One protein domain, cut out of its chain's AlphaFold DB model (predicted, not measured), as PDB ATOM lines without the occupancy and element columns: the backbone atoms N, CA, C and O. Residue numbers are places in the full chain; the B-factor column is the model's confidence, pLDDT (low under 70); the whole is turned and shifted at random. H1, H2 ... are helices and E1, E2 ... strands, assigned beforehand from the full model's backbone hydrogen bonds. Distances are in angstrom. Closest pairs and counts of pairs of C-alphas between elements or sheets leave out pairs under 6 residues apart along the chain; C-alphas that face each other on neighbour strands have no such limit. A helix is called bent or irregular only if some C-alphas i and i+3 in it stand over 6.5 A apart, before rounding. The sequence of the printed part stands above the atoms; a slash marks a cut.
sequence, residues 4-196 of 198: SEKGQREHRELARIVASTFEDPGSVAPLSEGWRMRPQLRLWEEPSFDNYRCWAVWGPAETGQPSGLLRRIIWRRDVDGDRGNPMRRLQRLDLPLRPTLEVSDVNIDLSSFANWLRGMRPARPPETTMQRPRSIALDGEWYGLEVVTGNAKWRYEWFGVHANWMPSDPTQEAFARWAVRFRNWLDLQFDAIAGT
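This is residues 4 to 196 of the 198 residues of an uncharacterized protein of Chloroflexi bacterium (UniProt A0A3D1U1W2). A twisted sheet of seven strands curls round one long helix, H5, which crosses its hollow face from the E7 edge to the E4 edge, with H4 near it on the same face. On the opposite face H1 packs with its residues 14 to 23, while its residues 4 to 11 run on past the sheet to pack on H2, with little H3 beyond. The printed part has 193 residues, with five named helices and seven named strands in the order H1 E1 E2 E3 H2 H3 E4 H4 E5 E6 E7 H5; the sheet runs E4 E3 E2 E1 E5 E6 E7, all antiparallel. The class is mixed, helices and strands, and the whole is compact, with a radius of gyration of the C-alphas of 17.9 A and spans of 53 by 40 by 33 A.

Find C-alpha 4 at (14.206, -47.694, -14.062); from there H1, residues 4 to 23, runs 28.4 A. After residues 24 to 40 come E1, residues 41 to 47, 20.0 A, E2, residues 52 to 58, 20.2 A, and E3, residues 67 to 75, 26.4 A. Next are H2, residues 77 to 84, 12.4 A, and H3, residues 86 to 90, 6.2 A. H2 is irregular, with C-alphas 81 and 84 at 7.2 A. Look for C-alpha 101 at (34.474, -48.133, -26.315), where E4, residues 101 to 109, begins its 25.6 A; H4, residues 110 to 118, 12.0 A, follows directly. E5, residues 140 to 149, and E6, residues 152 to 161, are 30.0 A each, and E7, residues 164 to 167, is 8.4 A. H5, residues 170 to 196, covers 40.4 A and ends at C-alpha 196, (47.268, -60.577, -43.032); it is irregular, with C-alphas 171 and 174 at 7.3 A.

Start with the sheet, where E1 E2 E3 and E5 E6 E7 are two meanders, each strand the antiparallel neighbour of the one before. Hairpin E1 and E2 has N 43 and O 55 at 2.8 A, within hydrogen-bond range, and hairpin E2 and E3 has N 54 and O 73 at 2.8 A. Between E1 and E5 look at N 146 and O 42, 2.7 A; between E4 and E3, at N 70 and O 106, 2.8 A. Hairpin E5 and E6 has N 145 and O 156 at 2.8 A, and in hairpin E6 and E7 N 164 and O 161 are 3.3 A apart. Edge to edge the sheet is curled by 114 degrees, and it curls round H5: the closest C-alphas of E7 and H5 are Met 166 and Ala 176, 6.0 A, and those of E4 and H5 are Val 106 and Phe 190, 6.5 A. There are three layers, helices on both faces of the sheet: H4 and H5 on one, H1 on the other. H1 has a height over the sheet of 11.3 A, lies over E3 and E2, and runs along the strands, at 9 degrees to E2 on the local plane. H4 has a height over the sheet of 8.4 A and lies over none of the strands, only just, with 2 of its C-alphas on E5. H4 and H5 are close but not clearly touching, C-alphas of Trp 116 and Phe 182 at 7.3 A, at a shallow tilt of 12 degrees, opposite ways. With residues 4 to 11 alone H1 touches H2, C-alphas of Gly 7 and Gly 84 being closest at 5.3 A, at a shallow tilt of 25 degrees, opposite ways. H2 only grazes the sheet, with its residues 77 to 80. H3 is not on the sheet; it is close to H2 but not clearly touching, the C-alphas of Arg 83 and Arg 89 closest at 6.0 A. Every O i to N i+4 pair is within hydrogen-bond range in H1, H3 and H4; H5 has 18 of 23, and H2 has 1 of 4, beside 2 of 5 O i to N i+3 pairs.

The two C-alphas farthest apart are those of Gly 64 and Pro 86, 54.7 A. The printed part has no cut. Its long links are H1 to E1, 17 residues, and H4 to E5, 21 residues. The mean pLDDT of the printed part is 80.8; 35 residues are under 70, among them residues 60 to 64 and 121 to 140.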
ATOM      1  N   SER A   4      14.441 -48.021 -12.653       78.75
ATOM      2  CA  SER A   4      14.206 -47.694 -14.062       78.75
ATOM      3  C   SER A   4      14.620 -46.255 -14.388       78.75
ATOM      4  O   SER A   4      15.382 -46.025 -15.327       78.75
ATOM      5  N   GLU A   5      14.215 -45.279 -13.568       83.12
ATOM      6  CA  GLU A   5      14.606 -43.871 -13.741       83.12
ATOM      7  C   GLU A   5      16.122 -43.679 -13.639       83.12
ATOM      8  O   GLU A   5      16.722 -42.941 -14.427       83.12
ATOM      9  N   LYS A   6      16.761 -44.372 -12.688       82.81
ATOM     10  CA  LYS A   6      18.214 -44.310 -12.518       82.81
ATOM     11  C   LYS A   6      18.937 -44.950 -13.714       82.81
ATOM     12  O   LYS A   6      19.876 -44.346 -14.226       82.81
ATOM     13  N   GLY A   7      18.464 -46.096 -14.211       82.38
ATOM     14  CA  GLY A   7      19.000 -46.743 -15.415       82.38
ATOM     15  C   GLY A   7      18.868 -45.875 -16.672       82.38
ATOM     16  O   GLY A   7      19.830 -45.721 -17.421       82.38
ATOM     17  N   GLN A   8      17.719 -45.218 -16.869       83.56
ATOM     18  CA  GLN A   8      17.531 -44.270 -17.974       83.56
ATOM     19  C   GLN A   8      18.482 -43.072 -17.881       83.56
ATOM     20  O   GLN A   8      19.036 -42.641 -18.892       83.56
ATOM     21  N   ARG A   9      18.690 -42.527 -16.676       86.44
ATOM     22  CA  ARG A   9      19.632 -41.422 -16.457       86.44
ATOM     23  C   ARG A   9      21.071 -41.835 -16.765       86.44
ATOM     24  O   ARG A   9      21.763 -41.093 -17.455       86.44
ATOM     25  N   GLU A  10      21.502 -43.000 -16.284       87.56
ATOM     26  CA  GLU A  10      22.829 -43.556 -16.583       87.56
ATOM     27  C   GLU A  10      23.013 -43.758 -18.094       87.56
ATOM     28  O   GLU A  10      24.038 -43.367 -18.646       87.56
ATOM     29  N   HIS A  11      22.001 -44.292 -18.782       86.88
ATOM     30  CA  HIS A  11      22.047 -44.479 -20.230       86.88
ATOM     31  C   HIS A  11      22.196 -43.154 -20.993       86.88
ATOM     32  O   HIS A  11      23.051 -43.045 -21.870       86.88
ATOM     33  N   ARG A  12      21.412 -42.126 -20.635       87.38
ATOM     34  CA  ARG A  12      21.524 -40.788 -21.245       87.38
ATOM     35  C   ARG A  12      22.902 -40.177 -21.031       87.38
ATOM     36  O   ARG A  12      23.435 -39.541 -21.933       87.38
ATOM     37  N   GLU A  13      23.473 -40.368 -19.849       90.38
ATOM     38  CA  GLU A  13      24.797 -39.844 -19.534       90.38
ATOM     39  C   GLU A  13      25.901 -40.569 -20.317       90.38
ATOM     40  O   GLU A  13      26.795 -39.916 -20.850       90.38
ATOM     41  N   LEU A  14      25.805 -41.891 -20.490       91.44
ATOM     42  CA  LEU A  14      26.706 -42.634 -21.379       91.44
ATOM     43  C   LEU A  14      26.598 -42.152 -22.824       91.44
ATOM     44  O   LEU A  14      27.621 -41.853 -23.433       91.44
ATOM     45  N   ALA A  15      25.375 -42.012 -23.342       90.44
ATOM     46  CA  ALA A  15      25.145 -41.494 -24.686       90.44
ATOM     47  C   ALA A  15      25.738 -40.086 -24.857       90.44
ATOM     48  O   ALA A  15      26.366 -39.802 -25.871       90.44
ATOM     49  N   ARG A  16      25.633 -39.220 -23.838       91.56
ATOM     50  CA  ARG A  16      26.256 -37.887 -23.833       91.56
ATOM     51  C   ARG A  16      27.784 -37.957 -23.902       91.56
ATOM     52  O   ARG A  16      28.395 -37.190 -24.645       91.56
ATOM     53  N   ILE A  17      28.409 -38.856 -23.137       93.44
ATOM     54  CA  ILE A  17      29.868 -39.059 -23.157       93.44
ATOM     55  C   ILE A  17      30.316 -39.591 -24.525       93.44
ATOM     56  O   ILE A  17      31.318 -39.126 -25.071       93.44
ATOM     57  N   VAL A  18      29.564 -40.531 -25.101       94.12
ATOM     58  CA  VAL A  18      29.831 -41.102 -26.430       94.12
ATOM     59  C   VAL A  18      29.685 -40.040 -27.514       94.12
ATOM     60  O   VAL A  18      30.595 -39.888 -28.319       94.12
ATOM     61  N   ALA A  19      28.621 -39.236 -27.488       91.62
ATOM     62  CA  ALA A  19      28.441 -38.126 -28.420       91.62
ATOM     63  C   ALA A  19      29.605 -37.126 -28.330       91.62
ATOM     64  O   ALA A  19      30.161 -36.730 -29.348       91.62
ATOM     65  N   SER A  20      30.052 -36.779 -27.117       92.31
ATOM     66  CA  SER A  20      31.240 -35.931 -26.930       92.31
ATOM     67  C   SER A  20      32.519 -36.578 -27.470       92.31
ATOM     68  O   SER A  20      33.376 -35.878 -27.998       92.31
ATOM     69  N   THR A  21      32.654 -37.898 -27.337       92.88
ATOM     70  CA  THR A  21      33.786 -38.666 -27.877       92.88
ATOM     71  C   THR A  21      33.768 -38.678 -29.400       92.88
ATOM     72  O   THR A  21      34.803 -38.522 -30.034       92.88
ATOM     73  N   PHE A  22      32.596 -38.850 -30.006       92.94
ATOM     74  CA  PHE A  22      32.445 -38.801 -31.456       92.94
ATOM     75  C   PHE A  22      32.663 -37.374 -31.964       92.94
ATOM     76  O   PHE A  22      33.220 -37.185 -33.042       92.94
ATOM     77  N   GLU A  23      32.322 -36.355 -31.171       90.50
ATOM     78  CA  GLU A  23      32.642 -34.968 -31.501       90.50
ATOM     79  C   GLU A  23      34.156 -34.675 -31.517       90.50
ATOM     80  O   GLU A  23      34.614 -33.880 -32.339       90.50
ATOM     81  N   ASP A  24      34.942 -35.360 -30.685       90.81
ATOM     82  CA  ASP A  24      36.408 -35.289 -30.685       90.81
ATOM     83  C   ASP A  24      37.062 -36.686 -30.599       90.81
ATOM     84  O   ASP A  24      37.525 -37.103 -29.529       90.81
ATOM     85  N   PRO A  25      37.147 -37.425 -31.725       91.88
ATOM     86  CA  PRO A  25      37.677 -38.793 -31.751       91.88
ATOM     87  C   PRO A  25      39.156 -38.908 -31.350       91.88
ATOM     88  O   PRO A  25      39.635 -40.004 -31.052       91.88
ATOM     89  N   GLY A  26      39.898 -37.793 -31.361       88.56
ATOM     90  CA  GLY A  26      41.297 -37.739 -30.932       88.56
ATOM     91  C   GLY A  26      41.470 -37.727 -29.411       88.56
ATOM     92  O   GLY A  26      42.547 -38.067 -28.919       88.56
ATOM     93  N   SER A  27      40.415 -37.380 -28.662       87.56
ATOM     94  CA  SER A  27      40.429 -37.336 -27.192       87.56
ATOM     95  C   SER A  27      40.507 -38.720 -26.538       87.56
ATOM     96  O   SER A  27      41.002 -38.856 -25.417       87.56
ATOM     97  N   VAL A  28      40.043 -39.760 -27.234       86.44
ATOM     98  CA  VAL A  28      40.071 -41.146 -26.756       86.44
ATOM     99  C   VAL A  28      41.258 -41.864 -27.369       86.44
ATOM    100  O   VAL A  28      41.421 -41.816 -28.577       86.44
ATOM    101  N   ALA A  29      42.063 -42.549 -26.549       82.06
ATOM    102  CA  ALA A  29      43.316 -43.192 -26.964       82.06
ATOM    103  C   ALA A  29      44.244 -42.196 -27.704       82.06
ATOM    104  O   ALA A  29      44.189 -42.097 -28.936       82.06
ATOM    105  N   PRO A  30      45.053 -41.408 -26.967       75.75
ATOM    106  CA  PRO A  30      45.728 -40.237 -27.512       75.75
ATOM    107  C   PRO A  30      46.577 -40.583 -28.732       75.75
ATOM    108  O   PRO A  30      47.378 -41.517 -28.724       75.75
ATOM    109  N   LEU A  31      46.379 -39.791 -29.778       81.19
ATOM    110  CA  LEU A  31      47.101 -39.888 -31.034       81.19
ATOM    111  C   LEU A  31      48.582 -39.518 -30.854       81.19
ATOM    112  O   LEU A  31      48.921 -38.641 -30.047       81.19
ATOM    113  N   SER A  32      49.460 -40.142 -31.648       75.75
ATOM    114  CA  SER A  32      50.866 -39.731 -31.745       75.75
ATOM    115  C   SER A  32      50.964 -38.257 -32.146       75.75
ATOM    116  O   SER A  32      50.068 -37.713 -32.790       75.75
ATOM    117  N   GLU A  33      52.059 -37.599 -31.770       70.56
ATOM    118  CA  GLU A  33      52.190 -36.137 -31.826       70.56
ATOM    119  C   GLU A  33      51.913 -35.534 -33.220       70.56
ATOM    120  O   GLU A  33      51.272 -34.489 -33.313       70.56
ATOM    121  N   GLY A  34      52.255 -36.253 -34.297       70.00
ATOM    122  CA  GLY A  34      51.982 -35.860 -35.688       70.00
ATOM    123  C   GLY A  34      50.517 -35.942 -36.149       70.00
ATOM    124  O   GLY A  34      50.212 -35.518 -37.259       70.00
ATOM    125  N   TRP A  35      49.603 -36.459 -35.323       73.56
ATOM    126  CA  TRP A  35      48.187 -36.667 -35.665       73.56
ATOM    127  C   TRP A  35      47.222 -35.882 -34.770       73.56
ATOM    128  O   TRP A  35      46.010 -36.000 -34.921       73.56
ATOM    129  N   ARG A  36      47.722 -35.032 -33.861       66.69
ATOM    130  CA  ARG A  36      46.902 -34.226 -32.928       66.69
ATOM    131  C   ARG A  36      46.083 -33.106 -33.589       66.69
ATOM    132  O   ARG A  36      45.523 -32.256 -32.901       66.69
ATOM    133  N   MET A  37      46.026 -33.075 -34.915       74.88
ATOM    134  CA  MET A  37      45.195 -32.134 -35.657       74.88
ATOM    135  C   MET A  37      43.727 -32.563 -35.665       74.88
ATOM    136  O   MET A  37      43.376 -33.693 -35.326       74.88
ATOM    137  N   ARG A  38      42.844 -31.644 -36.067       82.25
ATOM    138  CA  ARG A  38      41.440 -31.993 -36.306       82.25
ATOM    139  C   ARG A  38      41.342 -33.024 -37.438       82.25
ATOM    140  O   ARG A  38      42.091 -32.909 -38.410       82.25
ATOM    141  N   PRO A  39      40.416 -33.993 -37.342       88.19
ATOM    142  CA  PRO A  39      40.180 -34.928 -38.431       88.19
ATOM    143  C   PRO A  39      39.732 -34.168 -39.686       88.19
ATOM    144  O   PRO A  39      38.946 -33.223 -39.613       88.19
ATOM    145  N   GLN A  40      40.238 -34.591 -40.845       89.44
ATOM    146  CA  GLN A  40      39.810 -34.076 -42.149       89.44
ATOM    147  C   GLN A  40      38.432 -34.604 -42.533       89.44
ATOM    148  O   GLN A  40      37.706 -33.971 -43.294       89.44
ATOM    149  N   LEU A  41      38.066 -35.774 -42.016       92.56
ATOM    150  CA  LEU A  41      36.740 -36.329 -42.189       92.56
ATOM    151  C   LEU A  41      36.320 -37.064 -40.927       92.56
ATOM    152  O   LEU A  41      37.118 -37.768 -40.308       92.56
ATOM    153  N   ARG A  42      35.039 -36.944 -40.599       94.31
ATOM    154  CA  ARG A  42      34.360 -37.775 -39.622       94.31
ATOM    155  C   ARG A  42      33.065 -38.303 -40.215       94.31
ATOM    156  O   ARG A  42      32.295 -37.543 -40.786       94.31
ATOM    157  N   LEU A  43      32.807 -39.587 -40.043       94.69
ATOM    158  CA  LEU A  43      31.541 -40.234 -40.363       94.69
ATOM    159  C   LEU A  43      31.032 -40.913 -39.095       94.69
ATOM    160  O   LEU A  43      31.828 -41.523 -38.388       94.69
ATOM    161  N   TRP A  44      29.742 -40.832 -38.797       94.81
ATOM    162  CA  TRP A  44      29.166 -41.529 -37.649       94.81
ATOM    163  C   TRP A  44      27.795 -42.118 -37.956       94.81
ATOM    164  O   TRP A  44      27.066 -41.625 -38.820       94.81
ATOM    165  N   GLU A  45      27.473 -43.180 -37.225       92.38
ATOM    166  CA  GLU A  45      26.175 -43.843 -37.198       92.38
ATOM    167  C   GLU A  45      25.734 -44.070 -35.745       92.38
ATOM    168  O   GLU A  45      26.500 -44.542 -34.898       92.38
ATOM    169  N   GLU A  46      24.479 -43.737 -35.466       90.81
ATOM    170  CA  GLU A  46      23.819 -43.894 -34.170       90.81
ATOM    171  C   GLU A  46      22.514 -44.686 -34.363       90.81
ATOM    172  O   GLU A  46      21.422 -44.109 -34.418       90.81
ATOM    173  N   PRO A  47      22.608 -46.015 -34.539       87.50
ATOM    174  CA  PRO A  47      21.441 -46.862 -34.748       87.50
ATOM    175  C   PRO A  47      20.624 -47.067 -33.460       87.50
ATOM    176  O   PRO A  47      21.173 -47.331 -32.387       87.50
ATOM    177  N   SER A  48      19.288 -47.044 -33.557       83.12
ATOM    178  CA  SER A  48      18.384 -47.236 -32.405       83.12
ATOM    179  C   SER A  48      18.538 -48.574 -31.675       83.12
ATOM    180  O   SER A  48      18.203 -48.632 -30.487       83.12
ATOM    181  N   PHE A  49      19.064 -49.624 -32.316       82.62
ATOM    182  CA  PHE A  49      19.136 -50.982 -31.745       82.62
ATOM    183  C   PHE A  49      20.491 -51.685 -31.906       82.62
ATOM    184  O   PHE A  49      20.597 -52.864 -31.578       82.62
ATOM    185  N   ASP A  50      21.521 -50.982 -32.370       89.00
ATOM    186  CA  ASP A  50      22.874 -51.532 -32.522       89.00
ATOM    187  C   ASP A  50      23.903 -50.599 -31.849       89.00
ATOM    188  O   ASP A  50      23.571 -49.586 -31.216       89.00
ATOM    189  N   ASN A  51      25.165 -50.987 -31.936       93.44
ATOM    190  CA  ASN A  51      26.321 -50.248 -31.477       93.44
ATOM    191  C   ASN A  51      26.556 -49.007 -32.336       93.44
ATOM    192  O   ASN A  51      26.487 -49.059 -33.561       93.44
ATOM    193  N   TYR A  52      26.880 -47.894 -31.681       94.12
ATOM    194  CA  TYR A  52      27.187 -46.658 -32.393       94.12
ATOM    195  C   TYR A  52      28.603 -46.755 -32.936       94.12
ATOM    196  O   TYR A  52      29.487 -47.278 -32.250       94.12
ATOM    197  N   ARG A  53      28.838 -46.228 -34.135       96.19
ATOM    198  CA  ARG A  53      30.168 -46.249 -34.750       96.19
ATOM    199  C   ARG A  53      30.544 -44.866 -35.250       96.19
ATOM    200  O   ARG A  53      29.710 -44.100 -35.720       96.19
ATOM    201  N   CYS A  54      31.823 -44.553 -35.136       96.88
ATOM    202  CA  CYS A  54      32.421 -43.338 -35.654       96.88
ATOM    203  C   CYS A  54      33.718 -43.699 -36.363       96.88
ATOM    204  O   CYS A  54      34.572 -44.378 -35.797       96.88
ATOM    205  N   TRP A  55      33.888 -43.193 -37.574       97.44
ATOM    206  CA  TRP A  55      35.133 -43.237 -38.316       97.44
ATOM    207  C   TRP A  55      35.693 -41.828 -38.418       97.44
ATOM    208  O   TRP A  55      34.964 -40.881 -38.713       97.44
ATOM    209  N   ALA A  56      36.988 -41.685 -38.196       95.88
ATOM    210  CA  ALA A  56      37.687 -40.419 -38.314       95.88
ATOM    211  C   ALA A  56      38.960 -40.612 -39.130       95.88
ATOM    212  O   ALA A  56      39.710 -41.559 -38.906       95.88
ATOM    213  N   VAL A  57      39.180 -39.720 -40.090       94.06
ATOM    214  CA  VAL A  57      40.354 -39.724 -40.959       94.06
ATOM    215  C   VAL A  57      41.173 -38.477 -40.684       94.06
ATOM    216  O   VAL A  57      40.668 -37.355 -40.795       94.06
ATOM    217  N   TRP A  58      42.453 -38.667 -40.394       92.12
ATOM    218  CA  TRP A  58      43.445 -37.606 -40.345       92.12
ATOM    219  C   TRP A  58      44.358 -37.707 -41.556       92.12
ATOM    220  O   TRP A  58      44.833 -38.785 -41.919       92.12
ATOM    221  N   GLY A  59      44.621 -36.553 -42.162       82.50
ATOM    222  CA  GLY A  59      45.769 -36.393 -43.038       82.50
ATOM    223  C   GLY A  59      47.026 -36.089 -42.217       82.50
ATOM    224  O   GLY A  59      46.916 -35.646 -41.072       82.50
ATOM    225  N   PRO A  60      48.210 -36.349 -42.779       67.19
ATOM    226  CA  PRO A  60      49.484 -36.120 -42.132       67.19
ATOM    227  C   PRO A  60      49.630 -34.640 -41.825       67.19
ATOM    228  O   PRO A  60      49.174 -33.780 -42.586       67.19
ATOM    229  N   ALA A  61      50.285 -34.344 -40.704       59.41
ATOM    230  CA  ALA A  61      50.579 -32.967 -40.354       59.41
ATOM    231  C   ALA A  61      51.569 -32.298 -41.308       59.41
ATOM    232  O   ALA A  61      51.519 -31.084 -41.506       59.41
ATOM    233  N   GLU A  62      52.425 -33.104 -41.926       59.28
ATOM    234  CA  GLU A  62      53.438 -32.669 -42.870       59.28
ATOM    235  C   GLU A  62      52.981 -32.950 -44.304       59.28
ATOM    236  O   GLU A  62      52.662 -34.082 -44.685       59.28
ATOM    237  N   THR A  63      52.957 -31.902 -45.124       59.81
ATOM    238  CA  THR A  63      52.733 -32.000 -46.569       59.81
ATOM    239  C   THR A  63      53.728 -32.974 -47.201       59.81
ATOM    240  O   THR A  63      54.931 -32.752 -47.120       59.81
ATOM    241  N   GLY A  64      53.229 -34.018 -47.872       62.91
ATOM    242  CA  GLY A  64      54.047 -34.947 -48.663       62.91
ATOM    243  C   GLY A  64      54.040 -36.402 -48.193       62.91
ATOM    244  O   GLY A  64      54.480 -37.265 -48.950       62.91
ATOM    245  N   GLN A  65      53.506 -36.715 -47.006       74.25
ATOM    246  CA  GLN A  65      53.296 -38.116 -46.634       74.25
ATOM    247  C   GLN A  65      52.103 -38.709 -47.409       74.25
ATOM    248  O   GLN A  65      51.037 -38.093 -47.448       74.25
ATOM    249  N   PRO A  66      52.253 -39.895 -48.027       82.50
ATOM    250  CA  PRO A  66      51.179 -40.516 -48.802       82.50
ATOM    251  C   PRO A  66      50.130 -41.205 -47.918       82.50
ATOM    252  O   PRO A  66      49.049 -41.533 -48.401       82.50
ATOM    253  N   SER A  67      50.432 -41.437 -46.638       88.00
ATOM    254  CA  SER A  67      49.568 -42.163 -45.708       88.00
ATOM    255  C   SER A  67      48.865 -41.245 -44.711       88.00
ATOM    256  O   SER A  67      49.464 -40.303 -44.197       88.00
ATOM    257  N   GLY A  68      47.606 -41.556 -44.419       90.88
ATOM    258  CA  GLY A  68      46.774 -40.976 -43.373       90.88
ATOM    259  C   GLY A  68      46.521 -41.970 -42.248       90.88
ATOM    260  O   GLY A  68      46.828 -43.155 -42.378       90.88
ATOM    261  N   LEU A  69      45.890 -41.494 -41.182       93.06
ATOM    262  CA  LEU A  69      45.381 -42.335 -40.106       93.06
ATOM    263  C   LEU A  69      43.860 -42.422 -40.207       93.06
ATOM    264  O   LEU A  69      43.184 -41.399 -40.303       93.06
ATOM    265  N   LEU A  70      43.323 -43.631 -40.138       95.19
ATOM    266  CA  LEU A  70      41.902 -43.903 -39.984       95.19
ATOM    267  C   LEU A  70      41.670 -44.549 -38.620       95.19
ATOM    268  O   LEU A  70      42.209 -45.615 -38.333       95.19
ATOM    269  N   ARG A  71      40.822 -43.924 -37.808       95.62
ATOM    270  CA  ARG A  71      40.321 -44.478 -36.551       95.62
ATOM    271  C   ARG A  71      38.878 -44.900 -36.702       95.62
ATOM    272  O   ARG A  71      38.072 -44.147 -37.246       95.62
ATOM    273  N   ARG A  72      38.539 -46.047 -36.127       96.81
ATOM    274  CA  ARG A  72      37.170 -46.486 -35.875       96.81
ATOM    275  C   ARG A  72      36.951 -46.579 -34.372       96.81
ATOM    276  O   ARG A  72      37.735 -47.210 -33.670       96.81
ATOM    277  N   ILE A  73      35.883 -45.951 -33.897       97.25
ATOM    278  CA  ILE A  73      35.412 -46.012 -32.515       97.25
ATOM    279  C   ILE A  73      34.036 -46.666 -32.529       97.25
ATOM    280  O   ILE A  73      33.152 -46.211 -33.252       97.25
ATOM    281  N   ILE A  74      33.846 -47.711 -31.732       96.94
ATOM    282  CA  ILE A  74      32.566 -48.404 -31.577       96.94
ATOM    283  C   ILE A  74      32.142 -48.304 -30.117       96.94
ATOM    284  O   ILE A  74      32.863 -48.747 -29.223       96.94
ATOM    285  N   TRP A  75      30.960 -47.751 -29.864       95.69
ATOM    286  CA  TRP A  75      30.327 -47.866 -28.557       95.69
ATOM    287  C   TRP A  75      29.573 -49.190 -28.472       95.69
ATOM    288  O   TRP A  75      28.579 -49.388 -29.171       95.69
ATOM    289  N   ARG A  76      30.027 -50.077 -27.579       93.94
ATOM    290  CA  ARG A  76      29.391 -51.361 -27.256       93.94
ATOM    291  C   ARG A  76      28.146 -51.149 -26.400       93.94
ATOM    292  O   ARG A  76      28.104 -51.450 -25.203       93.94
ATOM    293  N   ARG A  77      27.116 -50.580 -27.025       90.19
ATOM    294  CA  ARG A  77      25.801 -50.363 -26.427       90.19
ATOM    295  C   ARG A  77      25.133 -51.679 -26.046       90.19
ATOM    296  O   ARG A  77      24.397 -51.699 -25.072       90.19
ATOM    297  N   ASP A  78      25.420 -52.776 -26.731       89.62
ATOM    298  CA  ASP A  78      25.014 -54.122 -26.314       89.62
ATOM    299  C   ASP A  78      25.551 -54.501 -24.914       89.62
ATOM    300  O   ASP A  78      24.846 -55.107 -24.106       89.62
ATOM    301  N   VAL A  79      26.772 -54.073 -24.584       87.69
ATOM    302  CA  VAL A  79      27.409 -54.296 -23.272       87.69
ATOM    303  C   VAL A  79      26.927 -53.287 -22.218       87.69
ATOM    304  O   VAL A  79      26.775 -53.622 -21.033       87.69
ATOM    305  N   ASP A  80      26.671 -52.045 -22.633       86.62
ATOM    306  CA  ASP A  80      26.232 -50.958 -21.752       86.62
ATOM    307  C   ASP A  80      24.711 -50.869 -21.551       86.62
ATOM    308  O   ASP A  80      24.264 -50.295 -20.558       86.62
ATOM    309  N   GLY A  81      23.914 -51.425 -22.460       75.88
ATOM    310  CA  GLY A  81      22.452 -51.350 -22.483       75.88
ATOM    311  C   GLY A  81      21.787 -52.212 -21.415       75.88
ATOM    312  O   GLY A  81      20.736 -51.846 -20.894       75.88
ATOM    313  N   ASP A  82      22.452 -53.282 -20.975       68.75
ATOM    314  CA  ASP A  82      21.981 -54.150 -19.886       68.75
ATOM    315  C   ASP A  82      22.163 -53.524 -18.482       68.75
ATOM    316  O   ASP A  82      22.213 -54.203 -17.458       68.75
ATOM    317  N   ARG A  83      22.279 -52.192 -18.399       65.56
ATOM    318  CA  ARG A  83      22.324 -51.447 -17.129       65.56
ATOM    319  C   ARG A  83      20.954 -51.305 -16.467       65.56
ATOM    320  O   ARG A  83      20.894 -50.815 -15.350       65.56
ATOM    321  N   GLY A  84      19.873 -51.760 -17.104       59.09
ATOM    322  CA  GLY A  84      18.579 -51.969 -16.447       59.09
ATOM    323  C   GLY A  84      18.544 -53.213 -15.547       59.09
ATOM    324  O   GLY A  84      17.672 -53.309 -14.688       59.09
ATOM    325  N   ASN A  85      19.497 -54.140 -15.701       72.19
ATOM    326  CA  ASN A  85      19.570 -55.370 -14.917       72.19
ATOM    327  C   ASN A  85      20.143 -55.104 -13.511       72.19
ATOM    328  O   ASN A  85      21.324 -54.755 -13.390       72.19
ATOM    329  N   PRO A  86      19.362 -55.316 -12.434       70.69
ATOM    330  CA  PRO A  86      19.798 -55.038 -11.066       70.69
ATOM    331  C   PRO A  86      21.096 -55.760 -10.689       70.69
ATOM    332  O   PRO A  86      21.965 -55.167 -10.053       70.69
ATOM    333  N   MET A  87      21.281 -57.003 -11.141       78.69
ATOM    334  CA  MET A  87      22.456 -57.808 -10.795       78.69
ATOM    335  C   MET A  87      23.738 -57.259 -11.424       78.69
ATOM    336  O   MET A  87      24.766 -57.170 -10.754       78.69
ATOM    337  N   ARG A  88      23.683 -56.822 -12.689       73.38
ATOM    338  CA  ARG A  88      24.836 -56.182 -13.345       73.38
ATOM    339  C   ARG A  88      25.136 -54.799 -12.780       73.38
ATOM    340  O   ARG A  88      26.291 -54.383 -12.773       73.38
ATOM    341  N   ARG A  89      24.122 -54.085 -12.283       73.00
ATOM    342  CA  ARG A  89      24.322 -52.803 -11.593       73.00
ATOM    343  C   ARG A  89      25.001 -52.979 -10.245       73.00
ATOM    344  O   ARG A  89      25.888 -52.193  -9.937       73.00
ATOM    345  N   LEU A  90      24.635 -54.009  -9.479       74.94
ATOM    346  CA  LEU A  90      25.297 -54.316  -8.208       74.94
ATOM    347  C   LEU A  90      26.799 -54.564  -8.406       74.94
ATOM    348  O   LEU A  90      27.608 -54.056  -7.642       74.94
ATOM    349  N   GLN A  91      27.178 -55.255  -9.485       77.38
ATOM    350  CA  GLN A  91      28.585 -55.479  -9.852       77.38
ATOM    351  C   GLN A  91      29.343 -54.198 -10.248       77.38
ATOM    352  O   GLN A  91      30.565 -54.220 -10.361       77.38
ATOM    353  N   ARG A  92      28.630 -53.095 -10.501       74.44
ATOM    354  CA  ARG A  92      29.177 -51.807 -10.948       74.44
ATOM    355  C   ARG A  92      28.941 -50.686  -9.933       74.44
ATOM    356  O   ARG A  92      29.186 -49.525 -10.259       74.44
ATOM    357  N   LEU A  93      28.454 -51.016  -8.732       73.62
ATOM    358  CA  LEU A  93      28.378 -50.073  -7.618       73.62
ATOM    359  C   LEU A  93      29.770 -49.465  -7.394       73.62
ATOM    360  O   LEU A  93      30.771 -50.170  -7.428       73.62
ATOM    361  N   ASP A  94      29.811 -48.141  -7.255       77.31
ATOM    362  CA  ASP A  94      31.018 -47.325  -7.046       77.31
ATOM    363  C   ASP A  94      32.022 -47.245  -8.210       77.31
ATOM    364  O   ASP A  94      33.026 -46.534  -8.113       77.31
ATOM    365  N   LEU A  95      31.742 -47.873  -9.356       78.94
ATOM    366  CA  LEU A  95      32.539 -47.654 -10.563       78.94
ATOM    367  C   LEU A  95      32.117 -46.357 -11.271       78.94
ATOM    368  O   LEU A  95      30.921 -46.070 -11.393       78.94
ATOM    369  N   PRO A  96      33.073 -45.571 -11.803       83.94
ATOM    370  CA  PRO A  96      32.740 -44.395 -12.590       83.94
ATOM    371  C   PRO A  96      31.945 -44.801 -13.833       83.94
ATOM    372  O   PRO A  96      32.267 -45.775 -14.519       83.94
ATOM    373  N   LEU A  97      30.911 -44.021 -14.148       86.81
ATOM    374  CA  LEU A  97      30.084 -44.234 -15.327       86.81
ATOM    375  C   LEU A  97      30.910 -43.967 -16.593       86.81
ATOM    376  O   LEU A  97      31.131 -42.820 -16.972       86.81
ATOM    377  N   ARG A  98      31.392 -45.038 -17.227       89.88
ATOM    378  CA  ARG A  98      32.183 -44.983 -18.461       89.88
ATOM    379  C   ARG A  98      31.550 -45.854 -19.546       89.88
ATOM    380  O   ARG A  98      31.100 -46.955 -19.209       89.88
ATOM    381  N   PRO A  99      31.498 -45.376 -20.803       92.44
ATOM    382  CA  PRO A  99      31.062 -46.192 -21.923       92.44
ATOM    383  C   PRO A  99      32.126 -47.230 -22.276       92.44
ATOM    384  O   PRO A  99      33.328 -46.988 -22.147       92.44
ATOM    385  N   THR A 100      31.667 -48.380 -22.744       93.12
ATOM    386  CA  THR A 100      32.519 -49.434 -23.287       93.12
ATOM    387  C   THR A 100      32.828 -49.088 -24.741       93.12
ATOM    388  O   THR A 100      31.978 -49.252 -25.616       93.12
ATOM    389  N   LEU A 101      34.023 -48.554 -24.988       95.44
ATOM    390  CA  LEU A 101      34.474 -48.133 -26.315       95.44
ATOM    391  C   LEU A 101      35.534 -49.094 -26.852       95.44
ATOM    392  O   LEU A 101      36.517 -49.379 -26.172       95.44
ATOM    393  N   GLU A 102      35.362 -49.534 -28.091       96.25
ATOM    394  CA  GLU A 102      36.400 -50.207 -28.869       96.25
ATOM    395  C   GLU A 102      37.014 -49.197 -29.829       96.25
ATOM    396  O   GLU A 102      36.295 -48.517 -30.559       96.25
ATOM    397  N   VAL A 103      38.341 -49.089 -29.819       95.81
ATOM    398  CA  VAL A 103      39.081 -48.177 -30.695       95.81
ATOM    399  C   VAL A 103      40.037 -48.997 -31.540       95.81
ATOM    400  O   VAL A 103      40.745 -49.866 -31.032       95.81
ATOM    401  N   SER A 104      40.039 -48.744 -32.841       95.00
ATOM    402  CA  SER A 104      40.934 -49.390 -33.796       95.00
ATOM    403  C   SER A 104      41.506 -48.342 -34.732       95.00
ATOM    404  O   SER A 104      40.762 -47.503 -35.230       95.00
ATOM    405  N   ASP A 105      42.804 -48.443 -35.004       94.44
ATOM    406  CA  ASP A 105      43.549 -47.502 -35.833       94.44
ATOM    407  C   ASP A 105      44.233 -48.247 -36.980       94.44
ATOM    408  O   ASP A 105      44.826 -49.308 -36.769       94.44
ATOM    409  N   VAL A 106      44.156 -47.695 -38.189       93.81
ATOM    410  CA  VAL A 106      44.796 -48.238 -39.393       93.81
ATOM    411  C   VAL A 106      45.376 -47.113 -40.240       93.81
ATOM    412  O   VAL A 106      44.825 -46.013 -40.297       93.81
ATOM    413  N   ASN A 107      46.489 -47.383 -40.918       92.50
ATOM    414  CA  ASN A 107      47.023 -46.451 -41.905       92.50
ATOM    415  C   ASN A 107      46.237 -46.588 -43.211       92.50
ATOM    416  O   ASN A 107      45.932 -47.702 -43.634       92.50
ATOM    417  N   ILE A 108      45.950 -45.468 -43.866       92.44
ATOM    418  CA  ILE A 108      45.244 -45.441 -45.153       92.44
ATOM    419  C   ILE A 108      46.054 -44.696 -46.206       92.44
ATOM    420  O   ILE A 108      46.790 -43.770 -45.882       92.44
ATOM    421  N   ASP A 109      45.888 -45.050 -47.477       91.56
ATOM    422  CA  ASP A 109      46.426 -44.254 -48.582       91.56
ATOM    423  C   ASP A 109      45.570 -42.994 -48.806       91.56
ATOM    424  O   ASP A 109      44.376 -43.062 -49.126       91.56
ATOM    425  N   LEU A 110      46.196 -41.826 -48.675       88.94
ATOM    426  CA  LEU A 110      45.532 -40.540 -48.871       88.94
ATOM    427  C   LEU A 110      45.164 -40.281 -50.323       88.94
ATOM    428  O   LEU A 110      44.234 -39.518 -50.575       88.94
ATOM    429  N   SER A 111      45.868 -40.881 -51.284       89.06
ATOM    430  CA  SER A 111      45.536 -40.715 -52.702       89.06
ATOM    431  C   SER A 111      44.177 -41.347 -52.993       89.06
ATOM    432  O   SER A 111      43.300 -40.713 -53.588       89.06
ATOM    433  N   SER A 112      43.969 -42.565 -52.492       90.81
ATOM    434  CA  SER A 112      42.688 -43.269 -52.528       90.81
ATOM    435  C   SER A 112      41.588 -42.504 -51.787       90.81
ATOM    436  O   SER A 112      40.503 -42.305 -52.336       90.81
ATOM    437  N   PHE A 113      41.871 -42.001 -50.583       90.31
ATOM    438  CA  PHE A 113      40.933 -41.165 -49.826       90.31
ATOM    439  C   PHE A 113      40.560 -39.868 -50.568       90.31
ATOM    440  O   PHE A 113      39.383 -39.529 -50.693       90.31
ATOM    441  N   ALA A 114      41.540 -39.166 -51.137       87.12
ATOM    442  CA  ALA A 114      41.311 -37.948 -51.906       87.12
ATOM    443  C   ALA A 114      40.447 -38.213 -53.147       87.12
ATOM    444  O   ALA A 114      39.605 -37.384 -53.496       87.12
ATOM    445  N   ASN A 115      40.602 -39.369 -53.798       88.19
ATOM    446  CA  ASN A 115      39.743 -39.771 -54.914       88.19
ATOM    447  C   ASN A 115      38.281 -39.961 -54.472       88.19
ATOM    448  O   ASN A 115      37.375 -39.510 -55.178       88.19
ATOM    449  N   TRP A 116      38.040 -40.541 -53.289       89.69
ATOM    450  CA  TRP A 116      36.696 -40.626 -52.703       89.69
ATOM    451  C   TRP A 116      36.084 -39.248 -52.453       89.69
ATOM    452  O   TRP A 116      34.938 -39.013 -52.845       89.69
ATOM    453  N   LEU A 117      36.858 -38.330 -51.863       85.56
ATOM    454  CA  LEU A 117      36.408 -36.962 -51.598       85.56
ATOM    455  C   LEU A 117      36.102 -36.184 -52.883       85.56
ATOM    456  O   LEU A 117      35.090 -35.497 -52.943       85.56
ATOM    457  N   ARG A 118      36.911 -36.319 -53.944       83.19
ATOM    458  CA  ARG A 118      36.614 -35.691 -55.251       83.19
ATOM    459  C   ARG A 118      35.344 -36.250 -55.897       83.19
ATOM    460  O   ARG A 118      34.674 -35.544 -56.646       83.19
ATOM    461  N   GLY A 119      35.027 -37.518 -55.630       79.12
ATOM    462  CA  GLY A 119      33.786 -38.155 -56.067       79.12
ATOM    463  C   GLY A 119      32.546 -37.680 -55.303       79.12
ATOM    464  O   GLY A 119      31.426 -37.940 -55.750       79.12
ATOM    465  N   MET A 120      32.723 -36.981 -54.178       78.81
ATOM    466  CA  MET A 120      31.632 -36.374 -53.428       78.81
ATOM    467  C   MET A 120      31.054 -35.211 -54.242       78.81
ATOM    468  O   MET A 120      31.680 -34.167 -54.408       78.81
ATOM    469  N   ARG A 121      29.839 -35.389 -54.760       65.38
ATOM    470  CA  ARG A 121      29.068 -34.324 -55.412       65.38
ATOM    471  C   ARG A 121      27.950 -33.887 -54.470       65.38
ATOM    472  O   ARG A 121      26.864 -34.462 -54.547       65.38
ATOM    473  N   PRO A 122      28.178 -32.927 -53.559       62.56
ATOM    474  CA  PRO A 122      27.074 -32.392 -52.781       62.56
ATOM    475  C   PRO A 122      26.098 -31.699 -53.741       62.56
ATOM    476  O   PRO A 122      26.488 -30.818 -54.504       62.56
ATOM    477  N   ALA A 123      24.831 -32.124 -53.738       55.47
ATOM    478  CA  ALA A 123      23.800 -31.559 -54.613       55.47
ATOM    479  C   ALA A 123      23.520 -30.075 -54.297       55.47
ATOM    480  O   ALA A 123      23.112 -29.320 -55.178       55.47
ATOM    481  N   ARG A 124      23.781 -29.658 -53.051       60.41
ATOM    482  CA  ARG A 124      23.755 -28.277 -52.554       60.41
ATOM    483  C   ARG A 124      24.776 -28.109 -51.415       60.41
ATOM    484  O   ARG A 124      25.109 -29.104 -50.760       60.41
ATOM    485  N   PRO A 125      25.280 -26.884 -51.158       57.97
ATOM    486  CA  PRO A 125      25.970 -26.591 -49.903       57.97
ATOM    487  C   PRO A 125      25.072 -26.991 -48.721       57.97
ATOM    488  O   PRO A 125      23.849 -26.913 -48.857       57.97
ATOM    489  N   PRO A 126      25.641 -27.462 -47.598       56.28
ATOM    490  CA  PRO A 126      24.844 -27.927 -46.474       56.28
ATOM    491  C   PRO A 126      23.984 -26.765 -45.979       56.28
ATOM    492  O   PRO A 126      24.511 -25.779 -45.462       56.28
ATOM    493  N   GLU A 127      22.665 -26.854 -46.154       54.66
ATOM    494  CA  GLU A 127      21.759 -26.033 -45.362       54.66
ATOM    495  C   GLU A 127      21.979 -26.482 -43.922       54.66
ATOM    496  O   GLU A 127      21.667 -27.608 -43.538       54.66
ATOM    497  N   THR A 128      22.673 -25.636 -43.162       46.34
ATOM    498  CA  THR A 128      23.000 -25.862 -41.760       46.34
ATOM    499  C   THR A 128      21.768 -26.372 -41.036       46.34
ATOM    500  O   THR A 128      20.779 -25.649 -40.918       46.34
ATOM    501  N   THR A 129      21.891 -27.578 -40.478       49.19
ATOM    502  CA  THR A 129      20.890 -28.260 -39.652       49.19
ATOM    503  C   THR A 129      19.589 -28.564 -40.395       49.19
ATOM    504  O   THR A 129      18.765 -27.681 -40.617       49.19
ATOM    505  N   MET A 130      19.306 -29.855 -40.612       46.75
ATOM    506  CA  MET A 130      17.920 -30.312 -40.503       46.75
ATOM    507  C   MET A 130      17.413 -29.805 -39.146       46.75
ATOM    508  O   MET A 130      17.802 -30.310 -38.091       46.75
ATOM    509  N   GLN A 131      16.639 -28.718 -39.155       41.62
ATOM    510  CA  GLN A 131      16.078 -28.133 -37.948       41.62
ATOM    511  C   GLN A 131      15.058 -29.122 -37.389       41.62
ATOM    512  O   GLN A 131      13.884 -29.061 -37.728       41.62
ATOM    513  N   ARG A 132      15.535 -30.009 -36.510       42.50
ATOM    514  CA  ARG A 132      14.754 -30.925 -35.673       42.50
ATOM    515  C   ARG A 132      13.851 -31.880 -36.468       42.50
ATOM    516  O   ARG A 132      12.758 -31.484 -36.875       42.50
ATOM    517  N   PRO A 133      14.174 -33.181 -36.538       44.34
ATOM    518  CA  PRO A 133      13.136 -34.171 -36.774       44.34
ATOM    519  C   PRO A 133      12.126 -34.073 -35.623       44.34
ATOM    520  O   PRO A 133      12.375 -34.497 -34.495       44.34
ATOM    521  N   ARG A 134      10.968 -33.463 -35.886       38.00
ATOM    522  CA  ARG A 134       9.758 -33.677 -35.090       38.00
ATOM    523  C   ARG A 134       9.181 -35.041 -35.477       38.00
ATOM    524  O   ARG A 134       8.153 -35.118 -36.132       38.00
ATOM    525  N   SER A 135       9.849 -36.112 -35.082       37.56
ATOM    526  CA  SER A 135       9.269 -37.453 -34.980       37.56
ATOM    527  C   SER A 135      10.131 -38.180 -33.949       37.56
ATOM    528  O   SER A 135      11.325 -38.350 -34.123       37.56
ATOM    529  N   ILE A 136       9.668 -38.476 -32.735       43.12
ATOM    530  CA  ILE A 136       8.823 -39.638 -32.405       43.12
ATOM    531  C   ILE A 136       8.886 -40.767 -33.452       43.12
ATOM    532  O   ILE A 136       7.871 -41.350 -33.810       43.12
ATOM    533  N   ALA A 137      10.066 -41.066 -33.987       42.91
ATOM    534  CA  ALA A 137      10.311 -42.323 -34.670       42.91
ATOM    535  C   ALA A 137      11.064 -43.209 -33.676       42.91
ATOM    536  O   ALA A 137      12.213 -42.937 -33.337       42.91
ATOM    537  N   LEU A 138      10.366 -44.212 -33.140       54.97
ATOM    538  CA  LEU A 138      10.906 -45.167 -32.166       54.97
ATOM    539  C   LEU A 138      12.059 -46.010 -32.758       54.97
ATOM    540  O   LEU A 138      12.930 -46.445 -32.009       54.97
ATOM    541  N   ASP A 139      12.129 -46.125 -34.093       65.25
ATOM    542  CA  ASP A 139      13.001 -47.065 -34.812       65.25
ATOM    543  C   ASP A 139      13.833 -46.371 -35.910       65.25
ATOM    544  O   ASP A 139      13.679 -46.627 -37.108       65.25
ATOM    545  N   GLY A 140      14.680 -45.429 -35.500       69.75
ATOM    546  CA  GLY A 140      15.499 -44.607 -36.385       69.75
ATOM    547  C   GLY A 140      16.989 -44.880 -36.318       69.75
ATOM    548  O   GLY A 140      17.491 -45.444 -35.351       69.75
ATOM    549  N   GLU A 141      17.720 -44.404 -37.317       82.31
ATOM    550  CA  GLU A 141      19.179 -44.334 -37.250       82.31
ATOM    551  C   GLU A 141      19.617 -42.921 -37.630       82.31
ATOM    552  O   GLU A 141      19.161 -42.369 -38.638       82.31
ATOM    553  N   TRP A 142      20.457 -42.306 -36.794       85.38
ATOM    554  CA  TRP A 142      21.054 -41.010 -37.110       85.38
ATOM    555  C   TRP A 142      22.408 -41.237 -37.761       85.38
ATOM    556  O   TRP A 142      23.247 -41.955 -37.217       85.38
ATOM    557  N   TYR A 143      22.638 -40.605 -38.901       87.62
ATOM    558  CA  TYR A 143      23.937 -40.632 -39.556       87.62
ATOM    559  C   TYR A 143      24.437 -39.220 -39.749       87.62
ATOM    560  O   TYR A 143      23.661 -38.276 -39.934       87.62
ATOM    561  N   GLY A 144      25.752 -39.084 -39.777       88.75
ATOM    562  CA  GLY A 144      26.340 -37.831 -40.184       88.75
ATOM    563  C   GLY A 144      27.724 -37.975 -40.766       88.75
ATOM    564  O   GLY A 144      28.436 -38.957 -40.562       88.75
ATOM    565  N   LEU A 145      28.074 -36.958 -41.537       89.88
ATOM    566  CA  LEU A 145      29.355 -36.799 -42.187       89.88
ATOM    567  C   LEU A 145      29.814 -35.363 -41.978       89.88
ATOM    568  O   LEU A 145      29.121 -34.413 -42.338       89.88
ATOM    569  N   GLU A 146      31.013 -35.205 -41.454       90.19
ATOM    570  CA  GLU A 146      31.720 -33.944 -41.369       90.19
ATOM    571  C   GLU A 146      32.989 -34.037 -42.216       90.19
ATOM    572  O   GLU A 146      33.737 -35.005 -42.123       90.19
ATOM    573  N   VAL A 147      33.228 -33.039 -43.059       87.19
ATOM    574  CA  VAL A 147      34.399 -32.967 -43.935       87.19
ATOM    575  C   VAL A 147      35.033 -31.590 -43.785       87.19
ATOM    576  O   VAL A 147      34.354 -30.565 -43.868       87.19
ATOM    577  N   VAL A 148      36.343 -31.571 -43.564       83.81
ATOM    578  CA  VAL A 148      37.167 -30.376 -43.396       83.81
ATOM    579  C   VAL A 148      38.235 -30.380 -44.487       83.81
ATOM    580  O   VAL A 148      39.125 -31.228 -44.496       83.81
ATOM    581  N   THR A 149      38.162 -29.419 -45.410       76.19
ATOM    582  CA  THR A 149      39.148 -29.259 -46.493       76.19
ATOM    583  C   THR A 149      39.635 -27.818 -46.558       76.19
ATOM    584  O   THR A 149      38.882 -26.915 -46.935       76.19
ATOM    585  N   GLY A 150      40.904 -27.589 -46.215       75.31
ATOM    586  CA  GLY A 150      41.463 -26.238 -46.138       75.31
ATOM    587  C   GLY A 150      40.654 -25.364 -45.175       75.31
ATOM    588  O   GLY A 150      40.535 -25.690 -43.998       75.31
ATOM    589  N   ASN A 151      40.057 -24.288 -45.693       74.25
ATOM    590  CA  ASN A 151      39.242 -23.349 -44.911       74.25
ATOM    591  C   ASN A 151      37.736 -23.668 -44.927       74.25
ATOM    592  O   ASN A 151      36.949 -22.934 -44.332       74.25
ATOM    593  N   ALA A 152      37.320 -24.723 -45.630       74.50
ATOM    594  CA  ALA A 152      35.923 -25.125 -45.714       74.50
ATOM    595  C   ALA A 152      35.619 -26.256 -44.725       74.50
ATOM    596  O   ALA A 152      36.394 -27.204 -44.580       74.50
ATOM    597  N   LYS A 153      34.456 -26.156 -44.079       81.94
ATOM    598  CA  LYS A 153      33.884 -27.197 -43.228       81.94
ATOM    599  C   LYS A 153      32.456 -27.472 -43.685       81.94
ATOM    600  O   LYS A 153      31.640 -26.553 -43.740       81.94
ATOM    601  N   TRP A 154      32.157 -28.732 -43.964       82.88
ATOM    602  CA  TRP A 154      30.817 -29.198 -44.301       82.88
ATOM    603  C   TRP A 154      30.372 -30.239 -43.288       82.88
ATOM    604  O   TRP A 154      31.153 -31.110 -42.918       82.88
ATOM    605  N   ARG A 155      29.119 -30.149 -42.847       86.38
ATOM    606  CA  ARG A 155      28.492 -31.143 -41.977       86.38
ATOM    607  C   ARG A 155      27.119 -31.478 -42.533       86.38
ATOM    608  O   ARG A 155      26.314 -30.578 -42.760       86.38
ATOM    609  N   TYR A 156      26.888 -32.762 -42.744       83.88
ATOM    610  CA  TYR A 156      25.636 -33.333 -43.206       83.88
ATOM    611  C   TYR A 156      25.139 -34.298 -42.144       83.88
ATOM    612  O   TYR A 156      25.911 -35.111 -41.645       83.88
ATOM    613  N   GLU A 157      23.860 -34.206 -41.813       84.06
ATOM    614  CA  GLU A 157      23.192 -35.112 -40.886       84.06
ATOM    615  C   GLU A 157      21.844 -35.484 -41.476       84.06
ATOM    616  O   GLU A 157      21.152 -34.622 -42.026       84.06
ATOM    617  N   TRP A 158      21.487 -36.757 -41.377       82.31
ATOM    618  CA  TRP A 158      20.209 -37.245 -41.866       82.31
ATOM    619  C   TRP A 158      19.703 -38.409 -41.020       82.31
ATOM    620  O   TRP A 158      20.461 -39.132 -40.374       82.31
ATOM    621  N   PHE A 159      18.385 -38.572 -41.052       79.38
ATOM    622  CA  PHE A 159      17.678 -39.675 -40.422       79.38
ATOM    623  C   PHE A 159      17.406 -40.765 -41.458       79.38
ATOM    624  O   PHE A 159      16.809 -40.471 -42.499       79.38
ATOM    625  N   GLY A 160      17.815 -42.001 -41.177       75.06
ATOM    626  CA  GLY A 160      17.369 -43.175 -41.928       75.06
ATOM    627  C   GLY A 160      16.265 -43.938 -41.215       75.06
ATOM    628  O   GLY A 160      16.093 -43.845 -39.998       75.06
ATOM    629  N   VAL A 161      15.514 -44.713 -41.995       69.88
ATOM    630  CA  VAL A 161      14.394 -45.530 -41.514       69.88
ATOM    631  C   VAL A 161      14.678 -46.997 -41.842       69.88
ATOM    632  O   VAL A 161      15.149 -47.309 -42.931       69.88
ATOM    633  N   HIS A 162      14.367 -47.920 -40.928       65.44
ATOM    634  CA  HIS A 162      14.516 -49.372 -41.140       65.44
ATOM    635  C   HIS A 162      15.948 -49.847 -41.456       65.44
ATOM    636  O   HIS A 162      16.124 -50.729 -42.298       65.44
ATOM    637  N   ALA A 163      16.969 -49.261 -40.822       64.00
ATOM    638  CA  ALA A 163      18.384 -49.600 -41.043       64.00
ATOM    639  C   ALA A 163      18.866 -49.471 -42.503       64.00
ATOM    640  O   ALA A 163      19.966 -49.899 -42.861       64.00
ATOM    641  N   ASN A 164      18.055 -48.863 -43.371       67.62
ATOM    642  CA  ASN A 164      18.523 -48.393 -44.652       67.62
ATOM    643  C   ASN A 164      19.027 -46.972 -44.405       67.62
ATOM    644  O   ASN A 164      18.327 -46.110 -43.888       67.62
ATOM    645  N   TRP A 165      20.279 -46.714 -44.751       71.81
ATOM    646  CA  TRP A 165      20.901 -45.398 -44.645       71.81
ATOM    647  C   TRP A 165      20.210 -44.313 -45.505       71.81
ATOM    648  O   TRP A 165      20.790 -43.252 -45.738       71.81
ATOM    649  N   MET A 166      19.018 -44.576 -46.057       76.69
ATOM    650  CA  MET A 166      18.338 -43.701 -46.997       76.69
ATOM    651  C   MET A 166      17.583 -42.596 -46.253       76.69
ATOM    652  O   MET A 166      16.798 -42.879 -45.348       76.69
ATOM    653  N   PRO A 167      17.808 -41.331 -46.636       74.06
ATOM    654  CA  PRO A 167      17.145 -40.195 -46.029       74.06
ATOM    655  C   PRO A 167      15.669 -40.169 -46.426       74.06
ATOM    656  O   PRO A 167      15.291 -40.603 -47.514       74.06
ATOM    657  N   SER A 168      14.837 -39.570 -45.577       70.31
ATOM    658  CA  SER A 168      13.441 -39.274 -45.922       70.31
ATOM    659  C   SER A 168      13.305 -38.251 -47.059       70.31
ATOM    660  O   SER A 168      12.255 -38.175 -47.689       70.31
ATOM    661  N   ASP A 169      14.342 -37.442 -47.298       72.12
ATOM    662  CA  ASP A 169      14.415 -36.459 -48.381       72.12
ATOM    663  C   ASP A 169      15.155 -37.050 -49.602       72.12
ATOM    664  O   ASP A 169      16.374 -37.249 -49.537       72.12
ATOM    665  N   PRO A 170      14.469 -37.283 -50.740       75.31
ATOM    666  CA  PRO A 170      15.083 -37.842 -51.946       75.31
ATOM    667  C   PRO A 170      16.234 -37.003 -52.513       75.31
ATOM    668  O   PRO A 170      17.116 -37.536 -53.187       75.31
ATOM    669  N   THR A 171      16.277 -35.696 -52.233       73.81
ATOM    670  CA  THR A 171      17.372 -34.831 -52.704       73.81
ATOM    671  C   THR A 171      18.721 -35.198 -52.079       73.81
ATOM    672  O   THR A 171      19.772 -34.904 -52.655       73.81
ATOM    673  N   GLN A 172      18.702 -35.900 -50.942       75.38
ATOM    674  CA  GLN A 172      19.887 -36.370 -50.232       75.38
ATOM    675  C   GLN A 172      20.248 -37.829 -50.557       75.38
ATOM    676  O   GLN A 172      21.290 -38.316 -50.120       75.38
ATOM    677  N   GLU A 173      19.441 -38.541 -51.351       80.88
ATOM    678  CA  GLU A 173      19.623 -39.976 -51.605       80.88
ATOM    679  C   GLU A 173      20.978 -40.289 -52.259       80.88
ATOM    680  O   GLU A 173      21.688 -41.207 -51.842       80.88
ATOM    681  N   ALA A 174      21.382 -39.500 -53.258       82.25
ATOM    682  CA  ALA A 174      22.671 -39.675 -53.928       82.25
ATOM    683  C   ALA A 174      23.852 -39.519 -52.954       82.25
ATOM    684  O   ALA A 174      24.832 -40.266 -53.034       82.25
ATOM    685  N   PHE A 175      23.736 -38.577 -52.016       82.88
ATOM    686  CA  PHE A 175      24.735 -38.334 -50.984       82.88
ATOM    687  C   PHE A 175      24.775 -39.475 -49.963       82.88
ATOM    688  O   PHE A 175      25.846 -40.013 -49.696       82.88
ATOM    689  N   ALA A 176      23.620 -39.924 -49.471       83.00
ATOM    690  CA  ALA A 176      23.543 -41.050 -48.549       83.00
ATOM    691  C   ALA A 176      24.075 -42.353 -49.169       83.00
ATOM    692  O   ALA A 176      24.864 -43.063 -48.545       83.00
ATOM    693  N   ARG A 177      23.746 -42.641 -50.438       86.94
ATOM    694  CA  ARG A 177      24.328 -43.773 -51.185       86.94
ATOM    695  C   ARG A 177      25.847 -43.657 -51.303       86.94
ATOM    696  O   ARG A 177      26.549 -44.663 -51.197       86.94
ATOM    697  N   TRP A 178      26.373 -42.453 -51.534       89.44
ATOM    698  CA  TRP A 178      27.817 -42.222 -51.507       89.44
ATOM    699  C   TRP A 178      28.393 -42.501 -50.111       89.44
ATOM    700  O   TRP A 178      29.358 -43.257 -50.027       89.44
ATOM    701  N   ALA A 179      27.766 -42.000 -49.042       89.56
ATOM    702  CA  ALA A 179      28.225 -42.168 -47.663       89.56
ATOM    703  C   ALA A 179      28.262 -43.643 -47.236       89.56
ATOM    704  O   ALA A 179      29.246 -44.075 -46.645       89.56
ATOM    705  N   VAL A 180      27.266 -44.447 -47.625       89.69
ATOM    706  CA  VAL A 180      27.258 -45.906 -47.396       89.69
ATOM    707  C   VAL A 180      28.431 -46.592 -48.085       89.69
ATOM    708  O   VAL A 180      29.124 -47.413 -47.486       89.69
ATOM    709  N   ARG A 181      28.666 -46.282 -49.366       92.56
ATOM    710  CA  ARG A 181      29.790 -46.878 -50.104       92.56
ATOM    711  C   ARG A 181      31.125 -46.459 -49.504       92.56
ATOM    712  O   ARG A 181      32.033 -47.279 -49.417       92.56
ATOM    713  N   PHE A 182      31.218 -45.205 -49.076       92.81
ATOM    714  CA  PHE A 182      32.397 -44.674 -48.420       92.81
ATOM    715  C   PHE A 182      32.639 -45.350 -47.061       92.81
ATOM    716  O   PHE A 182      33.748 -45.812 -46.819       92.81
ATOM    717  N   ARG A 183      31.601 -45.536 -46.234       93.56
ATOM    718  CA  ARG A 183      31.659 -46.342 -45.002       93.56
ATOM    719  C   ARG A 183      32.196 -47.745 -45.270       93.56
ATOM    720  O   ARG A 183      33.147 -48.164 -44.627       93.56
ATOM    721  N   ASN A 184      31.619 -48.451 -46.244       94.00
ATOM    722  CA  ASN A 184      32.069 -49.800 -46.601       94.00
ATOM    723  C   ASN A 184      33.550 -49.813 -46.980       94.00
ATOM    724  O   ASN A 184      34.282 -50.713 -46.585       94.00
ATOM    725  N   TRP A 185      34.002 -48.807 -47.729       94.94
ATOM    726  CA  TRP A 185      35.412 -48.671 -48.067       94.94
ATOM    727  C   TRP A 185      36.296 -48.441 -46.832       94.94
ATOM    728  O   TRP A 185      37.373 -49.034 -46.768       94.94
ATOM    729  N   LEU A 186      35.844 -47.643 -45.856       95.06
ATOM    730  CA  LEU A 186      36.543 -47.444 -44.582       95.06
ATOM    731  C   LEU A 186      36.644 -48.746 -43.782       95.06
ATOM    732  O   LEU A 186      37.727 -49.074 -43.305       95.06
ATOM    733  N   ASP A 187      35.556 -49.508 -43.665       94.81
ATOM    734  CA  ASP A 187      35.563 -50.785 -42.940       94.81
ATOM    735  C   ASP A 187      36.489 -51.818 -43.589       94.81
ATOM    736  O   ASP A 187      37.244 -52.488 -42.884       94.81
ATOM    737  N   LEU A 188      36.544 -51.864 -44.924       94.88
ATOM    738  CA  LEU A 188      37.483 -52.729 -45.645       94.88
ATOM    739  C   LEU A 188      38.956 -52.435 -45.310       94.88
ATOM    740  O   LEU A 188      39.783 -53.344 -45.391       94.88
ATOM    741  N   GLN A 189      39.300 -51.202 -44.908       94.56
ATOM    742  CA  GLN A 189      40.669 -50.883 -44.477       94.56
ATOM    743  C   GLN A 189      41.046 -51.611 -43.177       94.56
ATOM    744  O   GLN A 189      42.213 -51.938 -42.975       94.56
ATOM    745  N   PHE A 190      40.070 -51.899 -42.310       92.81
ATOM    746  CA  PHE A 190      40.286 -52.666 -41.081       92.81
ATOM    747  C   PHE A 190      40.382 -54.172 -41.353       92.81
ATOM    748  O   PHE A 190      41.230 -54.850 -40.768       92.81
ATOM    749  N   ASP A 191      39.569 -54.692 -42.274       89.50
ATOM    750  CA  ASP A 191      39.543 -56.124 -42.598       89.50
ATOM    751  C   ASP A 191      40.814 -56.589 -43.325       89.50
ATOM    752  O   ASP A 191      41.306 -57.694 -43.075       89.50
ATOM    753  N   ALA A 192      41.395 -55.735 -44.178       83.62
ATOM    754  CA  ALA A 192      42.639 -56.028 -44.894       83.62
ATOM    755  C   ALA A 192      43.805 -56.359 -43.941       83.62
ATOM    756  O   ALA A 192      44.628 -57.235 -44.221       83.62
ATOM    757  N   ILE A 193      43.851 -55.708 -42.777       76.00
ATOM    758  CA  ILE A 193      44.882 -55.951 -41.763       76.00
ATOM    759  C   ILE A 193      44.596 -57.248 -41.001       76.00
ATOM    760  O   ILE A 193      45.516 -58.030 -40.765       76.00
ATOM    761  N   ALA A 194      43.330 -57.531 -40.678       71.81
ATOM    762  CA  ALA A 194      42.951 -58.751 -39.964       71.81
ATOM    763  C   ALA A 194      43.225 -60.033 -40.779       71.81
ATOM    764  O   ALA A 194      43.558 -61.071 -40.207       71.81
ATOM    765  N   GLY A 195      43.117 -59.959 -42.110       63.78
ATOM    766  CA  GLY A 195      43.425 -61.067 -43.021       63.78
ATOM    767  C   GLY A 195      44.919 -61.352 -43.216       63.78
ATOM    768  O   GLY A 195      45.261 -62.438 -43.664       63.78
ATOM    769  N   THR A 196      45.809 -60.419 -42.856       59.38
ATOM    770  CA  THR A 196      47.268 -60.577 -43.032       59.38
ATOM    771  C   THR A 196      47.909 -61.438 -41.927       59.38
ATOM    772  O   THR A 196      49.044 -61.885 -42.066       59.38
TER     773      THR A 196